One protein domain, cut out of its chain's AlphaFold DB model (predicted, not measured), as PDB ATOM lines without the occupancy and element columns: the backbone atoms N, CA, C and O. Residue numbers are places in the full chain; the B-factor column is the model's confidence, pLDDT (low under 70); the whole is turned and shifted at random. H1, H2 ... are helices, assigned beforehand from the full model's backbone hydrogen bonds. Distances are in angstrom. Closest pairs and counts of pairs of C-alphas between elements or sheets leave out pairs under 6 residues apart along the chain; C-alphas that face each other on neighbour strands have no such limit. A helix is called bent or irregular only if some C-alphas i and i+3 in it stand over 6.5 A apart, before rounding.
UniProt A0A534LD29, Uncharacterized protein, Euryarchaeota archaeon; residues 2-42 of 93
ATOM      1  N   GLU A   2      34.952  25.342  -3.372       88.50
ATOM      2  CA  GLU A   2      33.540  25.120  -3.755       88.50
ATOM      3  C   GLU A   2      32.549  25.266  -2.584       88.50
ATOM      4  O   GLU A   2      31.640  26.088  -2.647       88.50
ATOM      5  N   LYS A   3      32.800  24.576  -1.462       91.25
ATOM      6  CA  LYS A   3      31.975  24.675  -0.243       91.25
ATOM      7  C   LYS A   3      31.924  26.084   0.367       91.25
ATOM      8  O   LYS A   3      30.900  26.468   0.914       91.25
ATOM      9  N   ALA A   4      33.017  26.847   0.281       87.81
ATOM     10  CA  ALA A   4      33.087  28.202   0.834       87.81
ATOM     11  C   ALA A   4      32.297  29.198  -0.028       87.81
ATOM     12  O   ALA A   4      31.565  30.027   0.498       87.81
ATOM     13  N   LEU A   5      32.381  29.072  -1.356       91.56
ATOM     14  CA  LEU A   5      31.640  29.915  -2.299       91.56
ATOM     15  C   LEU A   5      30.146  29.568  -2.386       91.56
ATOM     16  O   LEU A   5      29.376  30.351  -2.933       91.56
ATOM     17  N   ALA A   6      29.731  28.405  -1.882       93.06
ATOM     18  CA  ALA A   6      28.323  28.028  -1.779       93.06
ATOM     19  C   ALA A   6      27.584  28.767  -0.646       93.06
ATOM     20  O   ALA A   6      26.356  28.756  -0.616       93.06
ATOM     21  N   GLN A   7      28.312  29.406   0.276       92.19
ATOM     22  CA  GLN A   7      27.712  30.179   1.362       92.19
ATOM     23  C   GLN A   7      27.107  31.499   0.839       92.19
ATOM     24  O   GLN A   7      27.671  32.110  -0.080       92.19
ATOM     25  N   PRO A   8      25.991  31.975   1.424       92.31
ATOM     26  CA  PRO A   8      25.372  33.243   1.040       92.31
ATOM     27  C   PRO A   8      26.369  34.412   1.079       92.31
ATOM     28  O   PRO A   8      27.151  34.537   2.018       92.31
ATOM     29  N   GLY A   9      26.367  35.259   0.045       88.12
ATOM     30  CA  GLY A   9      27.227  36.451  -0.048       88.12
ATOM     31  C   GLY A   9      28.718  36.193  -0.329       88.12
ATOM     32  O   GLY A   9      29.461  37.135  -0.595       88.12
ATOM     33  N   MET A  10      29.184  34.936  -0.337       90.56
ATOM     34  CA  MET A  10      30.604  34.625  -0.580       90.56
ATOM     35  C   MET A  10      30.999  34.693  -2.058       90.56
ATOM     36  O   MET A  10      32.168  34.921  -2.372       90.56
ATOM     37  N   ARG A  11      30.045  34.515  -2.983       91.56
ATOM     38  CA  ARG A  11      30.311  34.618  -4.431       91.56
ATOM     39  C   ARG A  11      30.652  36.046  -4.848       91.56
ATOM     40  O   ARG A  11      31.576  36.224  -5.636       91.56
ATOM     41  N   ASP A  12      29.979  37.036  -4.266       93.62
ATOM     42  CA  ASP A  12      30.231  38.458  -4.539       93.62
ATOM     43  C   ASP A  12      31.639  38.877  -4.093       93.62
ATOM     44  O   ASP A  12      32.252  39.776  -4.661       93.62
ATOM     45  N   ARG A  13      32.191  38.147  -3.117       91.19
ATOM     46  CA  ARG A  13      33.517  38.357  -2.530       91.19
ATOM     47  C   ARG A  13      34.518  37.270  -2.928       91.19
ATOM     48  O   ARG A  13      35.507  37.049  -2.231       91.19
ATOM     49  N   ALA A  14      34.303  36.574  -4.051       92.50
ATOM     50  CA  ALA A  14      35.068  35.372  -4.410       92.50
ATOM     51  C   ALA A  14      36.595  35.573  -4.411       92.50
ATOM     52  O   ALA A  14      37.338  34.671  -4.018       92.50
ATOM     53  N   LYS A  15      37.072  36.759  -4.814       94.06
ATOM     54  CA  LYS A  15      38.501  37.112  -4.792       94.06
ATOM     55  C   LYS A  15      39.055  37.188  -3.367       94.06
ATOM     56  O   LYS A  15      40.133  36.658  -3.107       94.06
ATOM     57  N   GLU A  16      38.323  37.816  -2.454       91.44
ATOM     58  CA  GLU A  16      38.703  37.950  -1.043       91.44
ATOM     59  C   GLU A  16      38.647  36.598  -0.337       91.44
ATOM     60  O   GLU A  16      39.582  36.242   0.374       91.44
ATOM     61  N   VAL A  17      37.615  35.796  -0.617       92.94
ATOM     62  CA  VAL A  17      37.493  34.423  -0.106       92.94
ATOM     63  C   VAL A  17      38.688  33.576  -0.543       92.94
ATOM     64  O   VAL A  17      39.270  32.866   0.273       92.94
ATOM     65  N   ALA A  18      39.093  33.659  -1.814       93.31
ATOM     66  CA  ALA A  18      40.249  32.925  -2.322       93.31
ATOM     67  C   ALA A  18      41.566  33.395  -1.683       93.31
ATOM     68  O   ALA A  18      42.397  32.566  -1.307       93.31
ATOM     69  N   ALA A  19      41.748  34.711  -1.539       92.75
ATOM     70  CA  ALA A  19      42.927  35.289  -0.899       92.75
ATOM     71  C   ALA A  19      43.034  34.863   0.572       92.75
ATOM     72  O   ALA A  19      44.088  34.395   1.001       92.75
ATOM     73  N   TYR A  20      41.928  34.948   1.315       91.31
ATOM     74  CA  TYR A  20      41.881  34.553   2.716       91.31
ATOM     75  C   TYR A  20      42.083  33.045   2.895       91.31
ATOM     76  O   TYR A  20      42.891  32.630   3.718       91.31
ATOM     77  N   ALA A  21      41.447  32.208   2.068       92.06
ATOM     78  CA  ALA A  21      41.649  30.758   2.109       92.06
ATOM     79  C   ALA A  21      43.117  30.367   1.870       92.06
ATOM     80  O   ALA A  21      43.631  29.466   2.532       92.06
ATOM     81  N   LYS A  22      43.805  31.056   0.949       92.00
ATOM     82  CA  LYS A  22      45.241  30.862   0.725       92.00
ATOM     83  C   LYS A  22      46.057  31.256   1.959       92.00
ATOM     84  O   LYS A  22      46.909  30.481   2.378       92.00
ATOM     85  N   GLN A  23      45.773  32.419   2.544       90.25
ATOM     86  CA  GLN A  23      46.455  32.891   3.749       90.25
ATOM     87  C   GLN A  23      46.302  31.898   4.911       90.25
ATOM     88  O   GLN A  23      47.300  31.503   5.501       90.25
ATOM     89  N   VAL A  24      45.077  31.435   5.184       88.25
ATOM     90  CA  VAL A  24      44.805  30.438   6.233       88.25
ATOM     91  C   VAL A  24      45.547  29.132   5.950       88.25
ATOM     92  O   VAL A  24      46.151  28.562   6.852       88.25
ATOM     93  N   ALA A  25      45.570  28.660   4.700       89.31
ATOM     94  CA  ALA A  25      46.322  27.457   4.344       89.31
ATOM     95  C   ALA A  25      47.834  27.608   4.597       89.31
ATOM     96  O   ALA A  25      48.478  26.651   5.024       89.31
ATOM     97  N   ASP A  26      48.404  28.789   4.353       89.31
ATOM     98  CA  ASP A  26      49.820  29.069   4.608       89.31
ATOM     99  C   ASP A  26      50.133  29.213   6.112       89.31
ATOM    100  O   ASP A  26      51.171  28.727   6.570       89.31
ATOM    101  N   GLU A  27      49.221  29.804   6.889       84.50
ATOM    102  CA  GLU A  27      49.304  29.877   8.355       84.50
ATOM    103  C   GLU A  27      49.224  28.472   8.984       84.50
ATOM    104  O   GLU A  27      50.054  28.111   9.822       84.50
ATOM    105  N   LEU A  28      48.301  27.628   8.511       84.00
ATOM    106  CA  LEU A  28      48.102  26.266   9.015       84.00
ATOM    107  C   LEU A  28      49.280  25.325   8.742       84.00
ATOM    108  O   LEU A  28      49.525  24.431   9.545       84.00
ATOM    109  N   LYS A  29      50.051  25.528   7.662       85.56
ATOM    110  CA  LYS A  29      51.267  24.726   7.388       85.56
ATOM    111  C   LYS A  29      52.284  24.774   8.526       85.56
ATOM    112  O   LYS A  29      53.047  23.830   8.699       85.56
ATOM    113  N   HIS A  30      52.312  25.882   9.260       80.44
ATOM    114  CA  HIS A  30      53.248  26.120  10.355       80.44
ATOM    115  C   HIS A  30      52.571  26.016  11.728       80.44
ATOM    116  O   HIS A  30      53.244  26.114  12.756       80.44
ATOM    117  N   ALA A  31      51.249  25.823  11.760       78.50
ATOM    118  CA  ALA A  31      50.493  25.675  12.989       78.50
ATOM    119  C   ALA A  31      50.696  24.272  13.569       78.50
ATOM    120  O   ALA A  31      50.674  23.269  12.854       78.50
ATOM    121  N   ARG A  32      50.859  24.195  14.890       79.94
ATOM    122  CA  ARG A  32      50.764  22.915  15.594       79.94
ATOM    123  C   ARG A  32      49.296  22.582  15.839       79.94
ATOM    124  O   ARG A  32      48.492  23.489  16.051       79.94
ATOM    125  N   VAL A  33      48.960  21.296  15.815       74.38
ATOM    126  CA  VAL A  33      47.573  20.815  15.923       74.38
ATOM    127  C   VAL A  33      46.916  21.295  17.220       74.38
ATOM    128  O   VAL A  33      45.752  21.675  17.208       74.38
ATOM    129  N   GLU A  34      47.682  21.412  18.306       72.75
ATOM    130  CA  GLU A  34      47.198  21.870  19.616       72.75
ATOM    131  C   GLU A  34      46.787  23.354  19.628       72.75
ATOM    132  O   GLU A  34      46.158  23.830  20.573       72.75
ATOM    133  N   HIS A  35      47.155  24.122  18.599       71.19
ATOM    134  CA  HIS A  35      46.735  25.513  18.440       71.19
ATOM    135  C   HIS A  35      45.443  25.662  17.632       71.19
ATOM    136  O   HIS A  35      44.868  26.749  17.637       71.19
ATOM    137  N   LEU A  36      44.969  24.600  16.975       72.25
ATOM    138  CA  LEU A  36      43.763  24.646  16.146       72.25
ATOM    139  C   LEU A  36      42.486  24.740  16.992       72.25
ATOM    140  O   LEU A  36      41.575  25.479  16.628       72.25
ATOM    141  N   ASP A  37      42.467  24.112  18.170       67.56
ATOM    142  CA  ASP A  37      41.329  24.149  19.107       67.56
ATOM    143  C   ASP A  37      41.022  25.564  19.638       67.56
ATOM    144  O   ASP A  37      39.928  25.853  20.130       67.56
ATOM    145  N   ARG A  38      41.981  26.493  19.519       63.44
ATOM    146  CA  ARG A  38      41.804  27.890  19.945       63.44
ATOM    147  C   ARG A  38      40.868  28.679  19.034       63.44
ATOM    148  O   ARG A  38      40.356  29.703  19.467       63.44
ATOM    149  N   PHE A  39      40.643  28.226  17.800       63.44
ATOM    150  CA  PHE A  39      39.798  28.942  16.842       63.44
ATOM    151  C   PHE A  39      38.294  28.721  17.058       63.44
ATOM    152  O   PHE A  39      37.509  29.512  16.549       63.44
ATOM    153  N   ASP A  40      37.892  27.686  17.805       65.94
ATOM    154  CA  ASP A  40      36.477  27.292  17.959       65.94
ATOM    155  C   ASP A  40      35.919  27.509  19.381       65.94
ATOM    156  O   ASP A  40      34.727  27.365  19.628       65.94
ATOM    157  N   SER A  41      36.769  27.852  20.352       68.69
ATOM    158  CA  SER A  41      36.413  27.746  21.777       68.69
ATOM    159  C   SER A  41      35.986  29.047  22.462       68.69
ATOM    160  O   SER A  41      35.570  28.995  23.620       68.69
ATOM    161  N   VAL A  42      36.081  30.211  21.806       81.00
ATOM    162  CA  VAL A  42      35.902  31.510  22.481       81.00
ATOM    163  C   VAL A  42      35.117  32.512  21.631       81.00
ATOM    164  O   VAL A  42      35.442  32.744  20.468       81.00
TER     165      VAL A  42
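This is residues 2 to 42 of the 93 residues of an uncharacterized protein of Euryarchaeota archaeon (UniProt A0A534LD29). The model is an open, loose U: the long helix H2 makes its base, and at each end of H2 the backbone turns to the same side, to the very short helix H1 at one end and to H3 at the other. H1 comes near the first residues of H2, while residues 33 to 35 and 37 to 39 of H3 and the last residues, 40 to 42, stand free, with an open gap between H1 and H3. The printed part has 41 residues with three named helices, H1, H2 and H3 in this order along the chain, and no named strand; the class is all helix. The whole is loose, with a radius of gyration of the C-alphas of 12.5 A, and elongated, with spans of 33 by 21 by 15 A.

H1 is residues 2 to 5, from C-alpha 2 at (33.540, 25.120, -3.755) to C-alpha 5 at (31.640, 29.915, -2.299). After a short link of 8 residues comes H2, residues 14 to 28, the longest helix, 20.8 A from first to last C-alpha; it begins at C-alpha 14 at (35.068, 35.372, -4.410). A tight link of 4 residues leads to H3, residues 33 to 39, 11.3 A from first to last C-alpha, which ends at C-alpha 39 at (39.798, 28.942, 16.842). H3 is neither bent nor irregular, but only just: C-alphas 34 and 37 are 6.3 A apart.

H1 and H2 only just touch, with 3 pairs of C-alphas within 8 A. The closest C-alphas of the two are those of Leu 5 and Ala 14, 6.8 A apart, and H2 touches H1 with residues 14 to 17 alone. Their centres are 12.3 A apart. H2 and H3 are apart, though they follow each other in the chain. H1 and H3 are apart too, and H3 touches no helix. In H2 every O i to N i+4 pair is within hydrogen-bond range; in H3 it is 0 of 3, beside 3 of 4 O i to N i+3 pairs within range, and H1 is too short for an O i to N i+4 pair.

The two C-alphas farthest apart are those of Asp 12 and Glu 34, 33.9 A, and the C-alphas of Glu 2 and Val 42, the first and last printed, are 27.1 A apart. Residues 22 to 27, which belong to H2, stand free, as do residues 29 to 35, of which 33 to 35 belong to H3, and residues 37 to 42, of which 37 to 39 belong to H3. The printed part has no cut, and neither link between the helices is long. The mean pLDDT of the printed part is 84.8; residues 37 to 41 are under 70, and the mean of H3 is 69.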